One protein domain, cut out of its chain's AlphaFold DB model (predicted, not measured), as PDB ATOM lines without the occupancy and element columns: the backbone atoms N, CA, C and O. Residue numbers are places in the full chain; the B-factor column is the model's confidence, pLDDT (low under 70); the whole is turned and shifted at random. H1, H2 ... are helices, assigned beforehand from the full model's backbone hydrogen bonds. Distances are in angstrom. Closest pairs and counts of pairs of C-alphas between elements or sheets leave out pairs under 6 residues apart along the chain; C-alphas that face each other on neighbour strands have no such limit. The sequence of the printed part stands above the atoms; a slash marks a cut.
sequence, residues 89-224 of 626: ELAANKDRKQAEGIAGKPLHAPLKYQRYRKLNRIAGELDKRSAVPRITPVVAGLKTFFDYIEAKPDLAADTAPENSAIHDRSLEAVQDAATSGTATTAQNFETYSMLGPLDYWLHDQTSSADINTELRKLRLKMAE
ATOM      1  N   GLU A  89      -0.979 -41.729  -1.620       54.16
ATOM      2  CA  GLU A  89      -0.388 -42.967  -1.094       54.16
ATOM      3  C   GLU A  89      -0.333 -42.939   0.442       54.16
ATOM      4  O   GLU A  89      -0.510 -43.968   1.095       54.16
ATOM      5  N   LEU A  90      -0.151 -41.760   1.049       57.75
ATOM      6  CA  LEU A  90      -0.107 -41.620   2.504       57.75
ATOM      7  C   LEU A  90      -1.486 -41.823   3.155       57.75
ATOM      8  O   LEU A  90      -1.562 -42.455   4.211       57.75
ATOM      9  N   ALA A  91      -2.569 -41.375   2.511       62.28
ATOM     10  CA  ALA A  91      -3.937 -41.585   2.994       62.28
ATOM     11  C   ALA A  91      -4.311 -43.078   3.026       62.28
ATOM     12  O   ALA A  91      -4.727 -43.582   4.069       62.28
ATOM     13  N   ALA A  92      -4.048 -43.810   1.936       67.88
ATOM     14  CA  ALA A  92      -4.262 -45.262   1.848       67.88
ATOM     15  C   ALA A  92      -3.400 -46.085   2.832       67.88
ATOM     16  O   ALA A  92      -3.603 -47.286   3.002       67.88
ATOM     17  N   ASN A  93      -2.424 -45.450   3.489       77.50
ATOM     18  CA  ASN A  93      -1.489 -46.075   4.417       77.50
ATOM     19  C   ASN A  93      -1.646 -45.631   5.878       77.50
ATOM     20  O   ASN A  93      -0.835 -46.044   6.716       77.50
ATOM     21  N   LYS A  94      -2.662 -44.818   6.199       79.31
ATOM     22  CA  LYS A  94      -2.869 -44.236   7.534       79.31
ATOM     23  C   LYS A  94      -2.885 -45.293   8.639       79.31
ATOM     24  O   LYS A  94      -2.083 -45.206   9.567       79.31
ATOM     25  N   ASP A  95      -3.698 -46.335   8.500       84.38
ATOM     26  CA  ASP A  95      -3.868 -47.355   9.545       84.38
ATOM     27  C   ASP A  95      -2.605 -48.206   9.720       84.38
ATOM     28  O   ASP A  95      -2.168 -48.464  10.841       84.38
ATOM     29  N   ARG A  96      -1.911 -48.521   8.615       86.44
ATOM     30  CA  ARG A  96      -0.578 -49.150   8.642       86.44
ATOM     31  C   ARG A  96       0.451 -48.285   9.380       86.44
ATOM     32  O   ARG A  96       1.354 -48.827  10.005       86.44
ATOM     33  N   LYS A  97       0.350 -46.952   9.311       86.88
ATOM     34  CA  LYS A  97       1.242 -46.010  10.017       86.88
ATOM     35  C   LYS A  97       0.830 -45.769  11.473       86.88
ATOM     36  O   LYS A  97       1.704 -45.480  12.288       86.88
ATOM     37  N   GLN A  98      -0.448 -45.941  11.806       90.31
ATOM     38  CA  GLN A  98      -0.947 -45.975  13.180       90.31
ATOM     39  C   GLN A  98      -0.499 -47.257  13.902       90.31
ATOM     40  O   GLN A  98       0.021 -47.177  15.012       90.31
ATOM     41  N   ALA A  99      -0.611 -48.417  13.246       90.44
ATOM     42  CA  ALA A  99      -0.225 -49.733  13.772       90.44
ATOM     43  C   ALA A  99       1.296 -49.931  13.966       90.44
ATOM     44  O   ALA A  99       1.723 -50.889  14.605       90.44
ATOM     45  N   GLU A 100       2.130 -49.018  13.459       90.75
ATOM     46  CA  GLU A 100       3.556 -48.939  13.814       90.75
ATOM     47  C   GLU A 100       3.789 -48.359  15.230       90.75
ATOM     48  O   GLU A 100       4.928 -48.340  15.692       90.75
ATOM     49  N   GLY A 101       2.731 -47.871  15.889       92.38
ATOM     50  CA  GLY A 101       2.755 -47.119  17.141       92.38
ATOM     51  C   GLY A 101       2.577 -47.905  18.436       92.38
ATOM     52  O   GLY A 101       2.663 -49.131  18.481       92.38
ATOM     53  N   ILE A 102       2.310 -47.150  19.503       93.50
ATOM     54  CA  ILE A 102       1.908 -47.671  20.816       93.50
ATOM     55  C   ILE A 102       0.444 -48.130  20.753       93.50
ATOM     56  O   ILE A 102      -0.422 -47.413  20.242       93.50
ATOM     57  N   ALA A 103       0.148 -49.308  21.306       89.00
ATOM     58  CA  ALA A 103      -1.216 -49.826  21.363       89.00
ATOM     59  C   ALA A 103      -2.136 -48.890  22.174       89.00
ATOM     60  O   ALA A 103      -1.799 -48.469  23.279       89.00
ATOM     61  N   GLY A 104      -3.304 -48.553  21.618       85.19
ATOM     62  CA  GLY A 104      -4.282 -47.673  22.269       85.19
ATOM     63  C   GLY A 104      -3.924 -46.178  22.305       85.19
ATOM     64  O   GLY A 104      -4.583 -45.435  23.027       85.19
ATOM     65  N   LYS A 105      -2.913 -45.716  21.550       89.44
ATOM     66  CA  LYS A 105      -2.564 -44.285  21.426       89.44
ATOM     67  C   LYS A 105      -2.749 -43.787  19.982       89.44
ATOM     68  O   LYS A 105      -1.839 -43.959  19.166       89.44
ATOM     69  N   PRO A 106      -3.925 -43.230  19.629       85.00
ATOM     70  CA  PRO A 106      -4.178 -42.703  18.293       85.00
ATOM     71  C   PRO A 106      -3.389 -41.412  18.016       85.00
ATOM     72  O   PRO A 106      -3.092 -40.639  18.923       85.00
ATOM     73  N   LEU A 107      -3.035 -41.213  16.746       85.50
ATOM     74  CA  LEU A 107      -2.427 -40.004  16.178       85.50
ATOM     75  C   LEU A 107      -3.085 -39.701  14.814       85.50
ATOM     76  O   LEU A 107      -2.414 -39.485  13.796       85.50
ATOM     77  N   HIS A 108      -4.416 -39.749  14.758       80.62
ATOM     78  CA  HIS A 108      -5.212 -39.712  13.536       80.62
ATOM     79  C   HIS A 108      -5.046 -38.431  12.712       80.62
ATOM     80  O   HIS A 108      -5.116 -38.521  11.481       80.62
ATOM     81  N   ALA A 109      -4.839 -37.270  13.342       79.44
ATOM     82  CA  ALA A 109      -4.498 -36.030  12.637       79.44
ATOM     83  C   ALA A 109      -2.970 -35.799  12.539       79.44
ATOM     84  O   ALA A 109      -2.491 -35.544  11.430       79.44
ATOM     85  N   PRO A 110      -2.163 -35.956  13.609       82.94
ATOM     86  CA  PRO A 110      -0.717 -35.719  13.587       82.94
ATOM     87  C   PRO A 110       0.066 -36.591  12.596       82.94
ATOM     88  O   PRO A 110       1.057 -36.124  12.035       82.94
ATOM     89  N   LEU A 111      -0.377 -37.818  12.279       83.19
ATOM     90  CA  LEU A 111       0.271 -38.658  11.252       83.19
ATOM     91  C   LEU A 111       0.310 -38.014   9.844       83.19
ATOM     92  O   LEU A 111       1.040 -38.512   8.974       83.19
ATOM     93  N   LYS A 112      -0.374 -36.875   9.628       77.88
ATOM     94  CA  LYS A 112      -0.203 -36.008   8.449       77.88
ATOM     95  C   LYS A 112       1.212 -35.421   8.311       77.88
ATOM     96  O   LYS A 112       1.654 -35.188   7.189       77.88
ATOM     97  N   TYR A 113       1.998 -35.321   9.390       80.50
ATOM     98  CA  TYR A 113       3.380 -34.807   9.365       80.50
ATOM     99  C   TYR A 113       4.465 -35.883   9.552       80.50
ATOM    100  O   TYR A 113       4.302 -36.846  10.308       80.50
ATOM    101  N   GLN A 114       5.627 -35.701   8.905       83.06
ATOM    102  CA  GLN A 114       6.721 -36.681   8.956       83.06
ATOM    103  C   GLN A 114       7.291 -36.875  10.374       83.06
ATOM    104  O   GLN A 114       7.563 -38.019  10.741       83.06
ATOM    105  N   ARG A 115       7.412 -35.804  11.180       85.31
ATOM    106  CA  ARG A 115       7.881 -35.836  12.585       85.31
ATOM    107  C   ARG A 115       7.115 -36.895  13.389       85.31
ATOM    108  O   ARG A 115       7.705 -37.856  13.881       85.31
ATOM    109  N   TYR A 116       5.784 -36.834  13.385       87.12
ATOM    110  CA  TYR A 116       4.941 -37.803  14.096       87.12
ATOM    111  C   TYR A 116       4.926 -39.199  13.442       87.12
ATOM    112  O   TYR A 116       4.966 -40.197  14.160       87.12
ATOM    113  N   ARG A 117       5.019 -39.320  12.103       87.62
ATOM    114  CA  ARG A 117       5.249 -40.621  11.415       87.62
ATOM    115  C   ARG A 117       6.584 -41.293  11.784       87.62
ATOM    116  O   ARG A 117       6.788 -42.475  11.474       87.62
ATOM    117  N   LYS A 118       7.535 -40.559  12.369       89.00
ATOM    118  CA  LYS A 118       8.818 -41.078  12.868       89.00
ATOM    119  C   LYS A 118       8.710 -41.408  14.351       89.00
ATOM    120  O   LYS A 118       8.976 -42.555  14.704       89.00
ATOM    121  N   LEU A 119       8.236 -40.458  15.161       90.44
ATOM    122  CA  LEU A 119       8.011 -40.638  16.596       90.44
ATOM    123  C   LEU A 119       7.100 -41.831  16.893       90.44
ATOM    124  O   LEU A 119       7.485 -42.664  17.703       90.44
ATOM    125  N   ASN A 120       5.963 -41.985  16.197       92.19
ATOM    126  CA  ASN A 120       5.035 -43.098  16.435       92.19
ATOM    127  C   ASN A 120       5.738 -44.461  16.312       92.19
ATOM    128  O   ASN A 120       5.679 -45.283  17.219       92.19
ATOM    129  N   ARG A 121       6.504 -44.661  15.229       92.06
ATOM    130  CA  ARG A 121       7.264 -45.901  14.987       92.06
ATOM    131  C   ARG A 121       8.349 -46.149  16.032       92.06
ATOM    132  O   ARG A 121       8.600 -47.296  16.378       92.06
ATOM    133  N   ILE A 122       9.031 -45.103  16.500       93.69
ATOM    134  CA  ILE A 122      10.063 -45.250  17.537       93.69
ATOM    135  C   ILE A 122       9.400 -45.603  18.873       93.69
ATOM    136  O   ILE A 122       9.821 -46.549  19.530       93.69
ATOM    137  N   ALA A 123       8.314 -44.916  19.224       94.50
ATOM    138  CA  ALA A 123       7.539 -45.155  20.434       94.50
ATOM    139  C   ALA A 123       6.948 -46.578  20.482       94.50
ATOM    140  O   ALA A 123       7.090 -47.255  21.496       94.50
ATOM    141  N   GLY A 124       6.369 -47.072  19.380       94.44
ATOM    142  CA  GLY A 124       5.867 -48.447  19.276       94.44
ATOM    143  C   GLY A 124       6.963 -49.516  19.358       94.44
ATOM    144  O   GLY A 124       6.738 -50.594  19.899       94.44
ATOM    145  N   GLU A 125       8.174 -49.233  18.874       92.81
ATOM    146  CA  GLU A 125       9.322 -50.139  19.029       92.81
ATOM    147  C   GLU A 125       9.933 -50.099  20.439       92.81
ATOM    148  O   GLU A 125      10.416 -51.128  20.911       92.81
ATOM    149  N   LEU A 126       9.887 -48.954  21.130       94.56
ATOM    150  CA  LEU A 126      10.300 -48.824  22.533       94.56
ATOM    151  C   LEU A 126       9.290 -49.471  23.495       94.56
ATOM    152  O   LEU A 126       9.703 -50.125  24.445       94.56
ATOM    153  N   ASP A 127       7.984 -49.367  23.235       95.69
ATOM    154  CA  ASP A 127       6.919 -49.983  24.047       95.69
ATOM    155  C   ASP A 127       7.014 -51.522  24.038       95.69
ATOM    156  O   ASP A 127       6.997 -52.153  25.095       95.69
ATOM    157  N   LYS A 128       7.297 -52.125  22.871       93.44
ATOM    158  CA  LYS A 128       7.648 -53.558  22.720       93.44
ATOM    159  C   LYS A 128       8.933 -53.971  23.453       93.44
ATOM    160  O   LYS A 128       9.171 -55.161  23.646       93.44
ATOM    161  N   ARG A 129       9.789 -53.009  23.805       92.44
ATOM    162  CA  ARG A 129      11.097 -53.196  24.457       92.44
ATOM    163  C   ARG A 129      11.132 -52.558  25.858       92.44
ATOM    164  O   ARG A 129      12.203 -52.358  26.420       92.44
ATOM    165  N   SER A 130       9.965 -52.280  26.439       91.62
ATOM    166  CA  SER A 130       9.775 -51.580  27.722       91.62
ATOM    167  C   SER A 130      10.401 -52.275  28.940       91.62
ATOM    168  O   SER A 130      10.687 -51.606  29.934       91.62
ATOM    169  N   ALA A 131      10.663 -53.582  28.842       91.25
ATOM    170  CA  ALA A 131      11.395 -54.376  29.833       91.25
ATOM    171  C   ALA A 131      12.914 -54.095  29.877       91.25
ATOM    172  O   ALA A 131      13.586 -54.531  30.811       91.25
ATOM    173  N   VAL A 132      13.474 -53.378  28.895       91.50
ATOM    174  CA  VAL A 132      14.852 -52.867  28.974       91.50
ATOM    175  C   VAL A 132      14.906 -51.772  30.054       91.50
ATOM    176  O   VAL A 132      14.006 -50.924  30.084       91.50
ATOM    177  N   PRO A 133      15.922 -51.757  30.945       91.50
ATOM    178  CA  PRO A 133      16.015 -50.771  32.022       91.50
ATOM    179  C   PRO A 133      15.846 -49.328  31.531       91.50
ATOM    180  O   PRO A 133      16.247 -48.979  30.425       91.50
ATOM    181  N   ARG A 134      15.198 -48.491  32.350       92.25
ATOM    182  CA  ARG A 134      14.882 -47.070  32.078       92.25
ATOM    183  C   ARG A 134      14.019 -46.757  30.838       92.25
ATOM    184  O   ARG A 134      13.547 -45.629  30.723       92.25
ATOM    185  N   ILE A 135      13.689 -47.719  29.969       95.50
ATOM    186  CA  ILE A 135      12.850 -47.462  28.780       95.50
ATOM    187  C   ILE A 135      11.374 -47.218  29.135       95.50
ATOM    188  O   ILE A 135      10.731 -46.366  28.520       95.50
ATOM    189  N   THR A 136      10.826 -47.891  30.153       95.44
ATOM    190  CA  THR A 136       9.423 -47.691  30.577       95.44
ATOM    191  C   THR A 136       9.087 -46.218  30.917       95.44
ATOM    192  O   THR A 136       8.097 -45.713  30.381       95.44
ATOM    193  N   PRO A 137       9.890 -45.471  31.707       95.19
ATOM    194  CA  PRO A 137       9.708 -44.024  31.914       95.19
ATOM    195  C   PRO A 137       9.703 -43.157  30.641       95.19
ATOM    196  O   PRO A 137       8.934 -42.191  30.569       95.19
ATOM    197  N   VAL A 138      10.521 -43.491  29.634       96.00
ATOM    198  CA  VAL A 138      10.547 -42.801  28.326       96.00
ATOM    199  C   VAL A 138       9.240 -43.060  27.571       96.00
ATOM    200  O   VAL A 138       8.575 -42.127  27.121       96.00
ATOM    201  N   VAL A 139       8.813 -44.325  27.508       95.69
ATOM    202  CA  VAL A 139       7.550 -44.750  26.878       95.69
ATOM    203  C   VAL A 139       6.329 -44.124  27.563       95.69
ATOM    204  O   VAL A 139       5.390 -43.712  26.883       95.69
ATOM    205  N   ALA A 140       6.339 -43.993  28.892       94.06
ATOM    206  CA  ALA A 140       5.289 -43.301  29.638       94.06
ATOM    207  C   ALA A 140       5.211 -41.806  29.278       94.06
ATOM    208  O   ALA A 140       4.117 -41.284  29.078       94.06
ATOM    209  N   GLY A 141       6.357 -41.131  29.119       93.06
ATOM    210  CA  GLY A 141       6.401 -39.746  28.640       93.06
ATOM    211  C   GLY A 141       5.864 -39.598  27.212       93.06
ATOM    212  O   GLY A 141       5.068 -38.700  26.942       93.06
ATOM    213  N   LEU A 142       6.221 -40.523  26.312       93.50
ATOM    214  CA  LEU A 142       5.709 -40.549  24.936       93.50
ATOM    215  C   LEU A 142       4.194 -40.782  24.870       93.50
ATOM    216  O   LEU A 142       3.528 -40.153  24.051       93.50
ATOM    217  N   LYS A 143       3.639 -41.618  25.759       92.75
ATOM    218  CA  LYS A 143       2.185 -41.803  25.906       92.75
ATOM    219  C   LYS A 143       1.494 -40.468  26.225       92.75
ATOM    220  O   LYS A 143       0.599 -40.083  25.479       92.75
ATOM    221  N   THR A 144       1.968 -39.724  27.231       91.38
ATOM    222  CA  THR A 144       1.438 -38.389  27.582       91.38
ATOM    223  C   THR A 144       1.612 -37.360  26.457       91.38
ATOM    224  O   THR A 144       0.712 -36.564  26.200       91.38
ATOM    225  N   PHE A 145       2.755 -37.366  25.763       90.62
ATOM    226  CA  PHE A 145       3.006 -36.448  24.648       90.62
ATOM    227  C   PHE A 145       2.064 -36.706  23.464       90.62
ATOM    228  O   PHE A 145       1.535 -35.758  22.892       90.62
ATOM    229  N   PHE A 146       1.795 -37.968  23.119       90.50
ATOM    230  CA  PHE A 146       0.850 -38.297  22.048       90.50
ATOM    231  C   PHE A 146      -0.592 -37.917  22.400       90.50
ATOM    232  O   PHE A 146      -1.279 -37.384  21.532       90.50
ATOM    233  N   ASP A 147      -1.017 -38.078  23.659       89.56
ATOM    234  CA  ASP A 147      -2.331 -37.595  24.117       89.56
ATOM    235  C   ASP A 147      -2.476 -36.072  23.923       89.56
ATOM    236  O   ASP A 147      -3.489 -35.598  23.411       89.56
ATOM    237  N   TYR A 148      -1.439 -35.300  24.271       88.12
ATOM    238  CA  TYR A 148      -1.410 -33.843  24.087       88.12
ATOM    239  C   TYR A 148      -1.424 -33.417  22.607       88.12
ATOM    240  O   TYR A 148      -2.078 -32.433  22.259       88.12
ATOM    241  N   ILE A 149      -0.702 -34.132  21.738       87.38
ATOM    242  CA  ILE A 149      -0.593 -33.793  20.312       87.38
ATOM    243  C   ILE A 149      -1.853 -34.208  19.527       87.38
ATOM    244  O   ILE A 149      -2.296 -33.448  18.668       87.38
ATOM    245  N   GLU A 150      -2.482 -35.350  19.828       86.75
ATOM    246  CA  GLU A 150      -3.773 -35.735  19.222       86.75
ATOM    247  C   GLU A 150      -4.902 -34.776  19.645       86.75
ATOM    248  O   GLU A 150      -5.746 -34.411  18.827       86.75
ATOM    249  N   ALA A 151      -4.868 -34.268  20.884       86.75
ATOM    250  CA  ALA A 151      -5.788 -33.236  21.369       86.75
ATOM    251  C   ALA A 151      -5.594 -31.844  20.718       86.75
ATOM    252  O   ALA A 151      -6.338 -30.914  21.036       86.75
ATOM    253  N   LYS A 152      -4.612 -31.673  19.819       82.81
ATOM    254  CA  LYS A 152      -4.329 -30.417  19.102       82.81
ATOM    255  C   LYS A 152      -4.182 -30.654  17.587       82.81
ATOM    256  O   LYS A 152      -3.080 -30.547  17.053       82.81
ATOM    257  N   PRO A 153      -5.277 -30.946  16.856       70.75
ATOM    258  CA  PRO A 153      -5.228 -31.331  15.437       70.75
ATOM    259  C   PRO A 153      -4.682 -30.247  14.487       70.75
ATOM    260  O   PRO A 153      -4.201 -30.577  13.394       70.75
ATOM    261  N   ASP A 154      -4.732 -28.978  14.901       72.50
ATOM    262  CA  ASP A 154      -4.268 -27.805  14.146       72.50
ATOM    263  C   ASP A 154      -2.786 -27.463  14.384       72.50
ATOM    264  O   ASP A 154      -2.227 -26.602  13.708       72.50
ATOM    265  N   LEU A 155      -2.134 -28.136  15.335       68.94
ATOM    266  CA  LEU A 155      -0.756 -27.862  15.734       68.94
ATOM    267  C   LEU A 155       0.229 -28.346  14.655       68.94
ATOM    268  O   LEU A 155       0.277 -29.529  14.301       68.94
ATOM    269  N   ALA A 156       1.002 -27.404  14.111       65.94
ATOM    270  CA  ALA A 156       1.927 -27.650  13.012       65.94
ATOM    271  C   ALA A 156       3.197 -28.393  13.473       65.94
ATOM    272  O   ALA A 156       3.509 -28.474  14.662       65.94
ATOM    273  N   ALA A 157       3.913 -29.005  12.525       64.38
ATOM    274  CA  ALA A 157       5.012 -29.934  12.813       64.38
ATOM    275  C   ALA A 157       6.252 -29.291  13.453       64.38
ATOM    276  O   ALA A 157       7.064 -30.010  14.027       64.38
ATOM    277  N   ASP A 158       6.381 -27.980  13.319       62.78
ATOM    278  CA  ASP A 158       7.419 -27.074  13.808       62.78
ATOM    279  C   ASP A 158       7.015 -26.451  15.158       62.78
ATOM    280  O   ASP A 158       7.746 -26.563  16.136       62.78
ATOM    281  N   THR A 159       5.792 -25.917  15.256       59.03
ATOM    282  CA  THR A 159       5.207 -25.278  16.462       59.03
ATOM    283  C   THR A 159       4.957 -26.211  17.658       59.03
ATOM    284  O   THR A 159       4.409 -25.794  18.681       59.03
ATOM    285  N   ALA A 160       5.330 -27.487  17.558       60.53
ATOM    286  CA  ALA A 160       5.119 -28.465  18.615       60.53
ATOM    287  C   ALA A 160       6.151 -28.316  19.742       60.53
ATOM    288  O   ALA A 160       7.352 -28.367  19.451       60.53
ATOM    289  N   PRO A 161       5.713 -28.206  21.013       63.56
ATOM    290  CA  PRO A 161       6.615 -27.953  22.126       63.56
ATOM    291  C   PRO A 161       7.650 -29.067  22.261       63.56
ATOM    292  O   PRO A 161       7.328 -30.257  22.193       63.56
ATOM    293  N   GLU A 162       8.891 -28.654  22.493       65.50
ATOM    294  CA  GLU A 162       9.951 -29.534  22.966       65.50
ATOM    295  C   GLU A 162       9.545 -30.193  24.290       65.50
ATOM    296  O   GLU A 162       8.812 -29.616  25.096       65.50
ATOM    297  N   ASN A 163      10.020 -31.417  24.521       73.25
ATOM    298  CA  ASN A 163       9.671 -32.181  25.713       73.25
ATOM    299  C   ASN A 163      10.938 -32.622  26.445       73.25
ATOM    300  O   ASN A 163      11.343 -33.786  26.369       73.25
ATOM    301  N   SER A 164      11.542 -31.668  27.164       80.00
ATOM    302  CA  SER A 164      12.704 -31.892  28.031       80.00
ATOM    303  C   SER A 164      12.507 -33.114  28.927       80.00
ATOM    304  O   SER A 164      13.348 -33.995  28.939       80.00
ATOM    305  N   ALA A 165      11.329 -33.289  29.531       87.88
ATOM    306  CA  ALA A 165      11.052 -34.434  30.398       87.88
ATOM    307  C   ALA A 165      11.098 -35.817  29.701       87.88
ATOM    308  O   ALA A 165      11.140 -36.833  30.398       87.88
ATOM    309  N   ILE A 166      11.074 -35.904  28.362       92.06
ATOM    310  CA  ILE A 166      11.371 -37.145  27.615       92.06
ATOM    311  C   ILE A 166      12.857 -37.214  27.243       92.06
ATOM    312  O   ILE A 166      13.440 -38.298  27.314       92.06
ATOM    313  N   HIS A 167      13.471 -36.083  26.888       91.56
ATOM    314  CA  HIS A 167      14.914 -35.967  26.675       91.56
ATOM    315  C   HIS A 167      15.699 -36.372  27.937       91.56
ATOM    316  O   HIS A 167      16.473 -37.320  27.873       91.56
ATOM    317  N   ASP A 168      15.406 -35.782  29.100       92.25
ATOM    318  CA  ASP A 168      16.055 -36.047  30.393       92.25
ATOM    319  C   ASP A 168      16.022 -37.542  30.751       92.25
ATOM    320  O   ASP A 168      17.028 -38.130  31.136       92.25
ATOM    321  N   ARG A 169      14.866 -38.198  30.557       94.62
ATOM    322  CA  ARG A 169      14.695 -39.649  30.781       94.62
ATOM    323  C   ARG A 169      15.448 -40.493  29.756       94.62
ATOM    324  O   ARG A 169      15.870 -41.602  30.070       94.62
ATOM    325  N   SER A 170      15.582 -39.999  28.527       94.19
ATOM    326  CA  SER A 170      16.354 -40.663  27.474       94.19
ATOM    327  C   SER A 170      17.853 -40.548  27.753       94.19
ATOM    328  O   SER A 170      18.575 -41.527  27.587       94.19
ATOM    329  N   LEU A 171      18.308 -39.392  28.241       93.31
ATOM    330  CA  LEU A 171      19.675 -39.166  28.688       93.31
ATOM    331  C   LEU A 171      20.000 -40.016  29.923       93.31
ATOM    332  O   LEU A 171      20.978 -40.756  29.879       93.31
ATOM    333  N   GLU A 172      19.147 -40.015  30.955       92.56
ATOM    334  CA  GLU A 172      19.284 -40.897  32.127       92.56
ATOM    335  C   GLU A 172      19.378 -42.373  31.703       92.56
ATOM    336  O   GLU A 172      20.257 -43.095  32.167       92.56
ATOM    337  N   ALA A 173      18.527 -42.823  30.772       93.50
ATOM    338  CA  ALA A 173      18.540 -44.201  30.284       93.50
ATOM    339  C   ALA A 173      19.861 -44.601  29.605       93.50
ATOM    340  O   ALA A 173      20.348 -45.711  29.832       93.50
ATOM    341  N   VAL A 174      20.459 -43.723  28.791       92.81
ATOM    342  CA  VAL A 174      21.763 -44.010  28.168       92.81
ATOM    343  C   VAL A 174      22.906 -43.841  29.173       92.81
ATOM    344  O   VAL A 174      23.826 -44.654  29.156       92.81
ATOM    345  N   GLN A 175      22.849 -42.860  30.079       92.25
ATOM    346  CA  GLN A 175      23.848 -42.677  31.140       92.25
ATOM    347  C   GLN A 175      23.907 -43.889  32.074       92.25
ATOM    348  O   GLN A 175      24.999 -44.390  32.333       92.25
ATOM    349  N   ASP A 176      22.768 -44.417  32.526       89.06
ATOM    350  CA  ASP A 176      22.696 -45.622  33.364       89.06
ATOM    351  C   ASP A 176      23.278 -46.841  32.611       89.06
ATOM    352  O   ASP A 176      24.145 -47.557  33.116       89.06
ATOM    353  N   ALA A 177      22.927 -47.011  31.329       89.62
ATOM    354  CA  ALA A 177      23.487 -48.062  30.471       89.62
ATOM    355  C   ALA A 177      25.000 -47.917  30.189       89.62
ATOM    356  O   ALA A 177      25.693 -48.924  30.017       89.62
ATOM    357  N   ALA A 178      25.513 -46.685  30.124       86.31
ATOM    358  CA  ALA A 178      26.915 -46.377  29.849       86.31
ATOM    359  C   ALA A 178      27.795 -46.378  31.112       86.31
ATOM    360  O   ALA A 178      28.992 -46.656  31.007       86.31
ATOM    361  N   THR A 179      27.235 -46.111  32.296       81.94
ATOM    362  CA  THR A 179      27.988 -45.985  33.562       81.94
ATOM    363  C   THR A 179      27.831 -47.170  34.509       81.94
ATOM    364  O   THR A 179      28.775 -47.451  35.249       81.94
ATOM    365  N   SER A 180      26.707 -47.893  34.487       62.12
ATOM    366  CA  SER A 180      26.512 -49.025  35.395       62.12
ATOM    367  C   SER A 180      27.570 -50.117  35.184       62.12
ATOM    368  O   SER A 180      28.024 -50.391  34.070       62.12
ATOM    369  N   GLY A 181      27.968 -50.762  36.286       58.09
ATOM    370  CA  GLY A 181      28.891 -51.905  36.274       58.09
ATOM    371  C   GLY A 181      28.278 -53.191  35.703       58.09
ATOM    372  O   GLY A 181      28.945 -54.220  35.634       58.09
ATOM    373  N   THR A 182      27.007 -53.144  35.303       60.09
ATOM    374  CA  THR A 182      26.291 -54.237  34.646       60.09
ATOM    375  C   THR A 182      26.629 -54.232  33.160       60.09
ATOM    376  O   THR A 182      26.476 -53.210  32.494       60.09
ATOM    377  N   ALA A 183      27.043 -55.370  32.601       67.69
ATOM    378  CA  ALA A 183      27.270 -55.470  31.162       67.69
ATOM    379  C   ALA A 183      25.951 -55.254  30.394       67.69
ATOM    380  O   ALA A 183      25.030 -56.071  30.475       67.69
ATOM    381  N   THR A 184      25.848 -54.155  29.638       85.12
ATOM    382  CA  THR A 184      24.724 -53.941  28.718       85.12
ATOM    383  C   THR A 184      24.753 -55.028  27.642       85.12
ATOM    384  O   THR A 184      25.778 -55.267  27.013       85.12
ATOM    385  N   THR A 185      23.624 -55.704  27.416       88.12
ATOM    386  CA  THR A 185      23.508 -56.701  26.342       88.12
ATOM    387  C   THR A 185      23.329 -56.017  24.988       88.12
ATOM    388  O   THR A 185      22.745 -54.934  24.902       88.12
ATOM    389  N   ALA A 186      23.725 -56.678  23.896       88.00
ATOM    390  CA  ALA A 186      23.522 -56.140  22.548       88.00
ATOM    391  C   ALA A 186      22.030 -55.873  22.229       88.00
ATOM    392  O   ALA A 186      21.699 -54.900  21.556       88.00
ATOM    393  N   GLN A 187      21.111 -56.677  22.783       87.12
ATOM    394  CA  GLN A 187      19.660 -56.473  22.667       87.12
ATOM    395  C   GLN A 187      19.166 -55.215  23.408       87.12
ATOM    396  O   GLN A 187      18.271 -54.513  22.922       87.12
ATOM    397  N   ASN A 188      19.753 -54.907  24.569       91.00
ATOM    398  CA  ASN A 188      19.475 -53.671  25.298       91.00
ATOM    399  C   ASN A 188      20.075 -52.473  24.547       91.00
ATOM    400  O   ASN A 188      19.379 -51.482  24.336       91.00
ATOM    401  N   PHE A 189      21.310 -52.592  24.049       90.94
ATOM    402  CA  PHE A 189      21.965 -51.554  23.252       90.94
ATOM    403  C   PHE A 189      21.199 -51.201  21.968       90.94
ATOM    404  O   PHE A 189      20.980 -50.019  21.718       90.94
ATOM    405  N   GLU A 190      20.692 -52.183  21.210       88.75
ATOM    406  CA  GLU A 190      19.764 -51.946  20.087       88.75
ATOM    407  C   GLU A 190      18.614 -51.004  20.485       88.75
ATOM    408  O   GLU A 190      18.247 -50.097  19.736       88.75
ATOM    409  N   THR A 191      18.087 -51.172  21.701       91.88
ATOM    410  CA  THR A 191      16.984 -50.372  22.247       91.88
ATOM    411  C   THR A 191      17.425 -48.956  22.617       91.88
ATOM    412  O   THR A 191      16.819 -47.997  22.138       91.88
ATOM    413  N   TYR A 192      18.507 -48.809  23.390       93.81
ATOM    414  CA  TYR A 192      19.072 -47.499  23.737       93.81
ATOM    415  C   TYR A 192      19.502 -46.709  22.493       93.81
ATOM    416  O   TYR A 192      19.308 -45.499  22.427       93.81
ATOM    417  N   SER A 193      19.993 -47.390  21.454       92.25
ATOM    418  CA  SER A 193      20.409 -46.763  20.196       92.25
ATOM    419  C   SER A 193      19.277 -46.032  19.464       92.25
ATOM    420  O   SER A 193      19.542 -45.129  18.670       92.25
ATOM    421  N   MET A 194      18.010 -46.357  19.753       92.50
ATOM    422  CA  MET A 194      16.854 -45.641  19.209       92.50
ATOM    423  C   MET A 194      16.581 -44.296  19.902       92.50
ATOM    424  O   MET A 194      15.777 -43.528  19.377       92.50
ATOM    425  N   LEU A 195      17.243 -43.981  21.024       93.69
ATOM    426  CA  LEU A 195      17.009 -42.758  21.802       93.69
ATOM    427  C   LEU A 195      17.627 -41.498  21.170       93.69
ATOM    428  O   LEU A 195      16.975 -40.463  21.161       93.69
ATOM    429  N   GLY A 196      18.801 -41.578  20.535       91.94
ATOM    430  CA  GLY A 196      19.340 -40.457  19.741       91.94
ATOM    431  C   GLY A 196      18.433 -40.086  18.551       91.94
ATOM    432  O   GLY A 196      18.120 -38.916  18.340       91.94
ATOM    433  N   PRO A 197      17.916 -41.073  17.796       91.44
ATOM    434  CA  PRO A 197      16.871 -40.839  16.806       91.44
ATOM    435  C   PRO A 197      15.517 -40.416  17.386       91.44
ATOM    436  O   PRO A 197      14.758 -39.766  16.676       91.44
ATOM    437  N   LEU A 198      15.178 -40.773  18.630       92.69
ATOM    438  CA  LEU A 198      13.977 -40.268  19.303       92.69
ATOM    439  C   LEU A 198      14.110 -38.761  19.551       92.69
ATOM    440  O   LEU A 198      13.283 -37.993  19.066       92.69
ATOM    441  N   ASP A 199      15.186 -38.370  20.234       91.06
ATOM    442  CA  ASP A 199      15.610 -36.997  20.520       91.06
ATOM    443  C   ASP A 199      15.598 -36.123  19.249       91.06
ATOM    444  O   ASP A 199      14.887 -35.118  19.201       91.06
ATOM    445  N   TYR A 200      16.214 -36.599  18.158       88.88
ATOM    446  CA  TYR A 200      16.205 -35.928  16.849       88.88
ATOM    447  C   TYR A 200      14.805 -35.608  16.293       88.88
ATOM    448  O   TYR A 200      14.624 -34.604  15.608       88.88
ATOM    449  N   TRP A 201      13.791 -36.446  16.533       88.56
ATOM    450  CA  TRP A 201      12.415 -36.153  16.097       88.56
ATOM    451  C   TRP A 201      11.574 -35.458  17.185       88.56
ATOM    452  O   TRP A 201      10.491 -34.954  16.876       88.56
ATOM    453  N   LEU A 202      12.051 -35.392  18.434       87.31
ATOM    454  CA  LEU A 202      11.417 -34.645  19.524       87.31
ATOM    455  C   LEU A 202      11.778 -33.156  19.501       87.31
ATOM    456  O   LEU A 202      10.875 -32.352  19.703       87.31
ATOM    457  N   HIS A 203      13.020 -32.780  19.188       81.88
ATOM    458  CA  HIS A 203      13.510 -31.387  19.221       81.88
ATOM    459  C   HIS A 203      13.666 -30.794  17.806       81.88
ATOM    460  O   HIS A 203      14.726 -30.305  17.425       81.88
ATOM    461  N   ASP A 204      12.610 -30.949  16.993       75.06
ATOM    462  CA  ASP A 204      12.542 -30.693  15.539       75.06
ATOM    463  C   ASP A 204      13.890 -30.708  14.799       75.06
ATOM    464  O   ASP A 204      14.362 -29.709  14.260       75.06
ATOM    465  N   GLN A 205      14.513 -31.886  14.740       76.00
ATOM    466  CA  GLN A 205      15.684 -32.159  13.905       76.00
ATOM    467  C   GLN A 205      16.975 -31.448  14.339       76.00
ATOM    468  O   GLN A 205      18.020 -31.660  13.711       76.00
ATOM    469  N   THR A 206      16.942 -30.709  15.448       73.19
ATOM    470  CA  THR A 206      18.082 -30.626  16.365       73.19
ATOM    471  C   THR A 206      18.171 -31.936  17.163       73.19
ATOM    472  O   THR A 206      17.205 -32.691  17.250       73.19
ATOM    473  N   SER A 207      19.354 -32.270  17.673       68.62
ATOM    474  CA  SER A 207      19.557 -33.419  18.564       68.62
ATOM    475  C   SER A 207      20.731 -33.112  19.476       68.62
ATOM    476  O   SER A 207      21.752 -32.612  18.992       68.62
ATOM    477  N   SER A 208      20.585 -33.380  20.772       74.56
ATOM    478  CA  SER A 208      21.555 -32.918  21.763       74.56
ATOM    479  C   SER A 208      22.891 -33.659  21.666       74.56
ATOM    480  O   SER A 208      22.979 -34.819  21.247       74.56
ATOM    481  N   ALA A 209      23.969 -32.984  22.062       82.06
ATOM    482  CA  ALA A 209      25.307 -33.564  22.077       82.06
ATOM    483  C   ALA A 209      25.457 -34.662  23.149       82.06
ATOM    484  O   ALA A 209      26.188 -35.627  22.931       82.06
ATOM    485  N   ASP A 210      24.747 -34.545  24.273       88.75
ATOM    486  CA  ASP A 210      24.832 -35.447  25.430       88.75
ATOM    487  C   ASP A 210      24.407 -36.896  25.110       88.75
ATOM    488  O   ASP A 210      25.244 -37.795  25.178       88.75
ATOM    489  N   ILE A 211      23.173 -37.143  24.658       89.19
ATOM    490  CA  ILE A 211      22.658 -38.474  24.299       89.19
ATOM    491  C   ILE A 211      23.562 -39.125  23.247       89.19
ATOM    492  O   ILE A 211      23.872 -40.312  23.335       89.19
ATOM    493  N   ASN A 212      24.047 -38.356  22.268       85.94
ATOM    494  CA  ASN A 212      24.949 -38.871  21.238       85.94
ATOM    495  C   ASN A 212      26.359 -39.195  21.778       85.94
ATOM    496  O   ASN A 212      26.984 -40.145  21.296       85.94
ATOM    497  N   THR A 213      26.828 -38.476  22.803       88.50
ATOM    498  CA  THR A 213      28.090 -38.735  23.520       88.50
ATOM    499  C   THR A 213      27.996 -39.987  24.388       88.50
ATOM    500  O   THR A 213      28.863 -40.860  24.317       88.50
ATOM    501  N   GLU A 214      26.919 -40.148  25.155       91.25
ATOM    502  CA  GLU A 214      26.706 -41.352  25.967       91.25
ATOM    503  C   GLU A 214      26.467 -42.590  25.082       91.25
ATOM    504  O   GLU A 214      27.013 -43.663  25.346       91.25
ATOM    505  N   LEU A 215      25.775 -42.436  23.942       91.06
ATOM    506  CA  LEU A 215      25.664 -43.491  22.928       91.06
ATOM    507  C   LEU A 215      27.007 -43.831  22.256       91.06
ATOM    508  O   LEU A 215      27.146 -44.950  21.764       91.06
ATOM    509  N   ARG A 216      27.999 -42.923  22.236       89.31
ATOM    510  CA  ARG A 216      29.372 -43.212  21.765       89.31
ATOM    511  C   ARG A 216      30.124 -44.091  22.763       89.31
ATOM    512  O   ARG A 216      30.676 -45.111  22.358       89.31
ATOM    513  N   LYS A 217      30.047 -43.783  24.065       90.38
ATOM    514  CA  LYS A 217      30.582 -44.655  25.134       90.38
ATOM    515  C   LYS A 217      29.935 -46.042  25.099       90.38
ATOM    516  O   LYS A 217      30.620 -47.052  25.236       90.38
ATOM    517  N   LEU A 218      28.619 -46.097  24.878       90.44
ATOM    518  CA  LEU A 218      27.880 -47.356  24.819       90.44
ATOM    519  C   LEU A 218      28.170 -48.160  23.540       90.44
ATOM    520  O   LEU A 218      28.273 -49.380  23.619       90.44
ATOM    521  N   ARG A 219      28.374 -47.499  22.388       90.94
ATOM    522  CA  ARG A 219      28.925 -48.137  21.176       90.94
ATOM    523  C   ARG A 219      30.279 -48.771  21.471       90.94
ATOM    524  O   ARG A 219      30.444 -49.962  21.243       90.94
ATOM    525  N   LEU A 220      31.218 -48.014  22.037       90.62
ATOM    526  CA  LEU A 220      32.554 -48.521  22.349       90.62
ATOM    527  C   LEU A 220      32.505 -49.774  23.240       90.62
ATOM    528  O   LEU A 220      33.014 -50.816  22.833       90.62
ATOM    529  N   LYS A 221      31.771 -49.716  24.361       88.62
ATOM    530  CA  LYS A 221      31.538 -50.863  25.261       88.62
ATOM    531  C   LYS A 221      30.938 -52.099  24.577       88.62
ATOM    532  O   LYS A 221      31.119 -53.211  25.060       88.62
ATOM    533  N   MET A 222      30.210 -51.924  23.473       88.19
ATOM    534  CA  MET A 222      29.619 -53.024  22.703       88.19
ATOM    535  C   MET A 222      30.519 -53.544  21.572       88.19
ATOM    536  O   MET A 222      30.338 -54.685  21.139       88.19
ATOM    537  N   ALA A 223      31.490 -52.750  21.115       89.56
ATOM    538  CA  ALA A 223      32.551 -53.177  20.200       89.56
ATOM    539  C   ALA A 223      33.715 -53.879  20.922       89.56
ATOM    540  O   ALA A 223      34.405 -54.693  20.314       89.56
ATOM    541  N   GLU A 224      33.891 -53.637  22.226       90.19
ATOM    542  CA  GLU A 224      34.871 -54.344  23.055       90.19
ATOM    543  C   GLU A 224      34.764 -55.879  22.937       90.19
ATOM    544  O   GLU A 224      33.669 -56.454  22.863       90.19
TER     545      GLU A 224
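This is residues 89 to 224 of the 626 residues of the protein "GP-PDE domain-containing protein" of Cupriavidus sp. SW-Y-13 (UniProt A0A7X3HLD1). This is an elongated stack of roughly aligned helices in two rough layers: H2, H6 and H7 lie side by side in one, with H6 between the other two, and the staggered pair H3 and H4 covers them, H3 packing on H2 and H4 on H7. The short H5 comes just before H6 and also packs on H7, while the short H1 sits at the H2 end. The printed part has 136 residues with seven named helices, H1 to H7 in order, and no named strand; its class is all helix. It is compact, with a radius of gyration of the C-alphas of 15.1 A, and spans 46 by 25 by 25 A.

H1, residues 94 to 98, and H2, residues 114 to 127, only just touch, with 3 pairs of C-alphas within 8 A, the closest being Lys 97 and Arg 117 at 6.9 A. H2, with residues 123 to 127 alone, touches H3, residues 135 to 150, in a helical hairpin at 37 degrees, only just steep; the closest C-alphas, of Asp 127 and Val 139, are 6.0 A apart. H3, with residues 135 to 142 alone, touches H4, residues 164 to 179, in a second hairpin at a shallow tilt of 17 degrees, the C-alphas of Gly 141 and Ile 166 coming closest at 5.7 A. H5, residues 186 to 192, and H6, residues 195 to 202, meet only through their link. H6 touches H2, opposite ways at 37 degrees, only just steep, closest at the C-alphas of Arg 115 and Trp 201, 5.7 A. H7, residues 209 to 223, touches H4, the same way at a shallow tilt of 29 degrees, closest at the C-alphas of Ala 178 and Leu 218, 5.2 A. H3 and H7 are apart. Every O i to N i+4 pair is within hydrogen-bond range in H1, H3, H6 and H7; the counts are 9 of 10 in H2, 11 of 12 in H4 and 2 of 3 in H5.

H1 begins at C-alpha 94, (-2.869, -44.236, 7.534). From first to last C-alpha, H2 measures 20.1 A, H3 22.5 A, H4 21.5 A and H7 21.0 A. H7 ends at C-alpha 223, (32.551, -53.177, 20.200).

The two C-alphas farthest apart, of Glu 89 and Gly 181, are 48.3 A apart. The printed part has no cut. The links from H1 to H2 and from H3 to H4 are long, with 15 and 13 residues. The mean pLDDT of the printed part is 85.3; residues 89 to 92, 155 to 162, 180 to 183 and 207 are under 70.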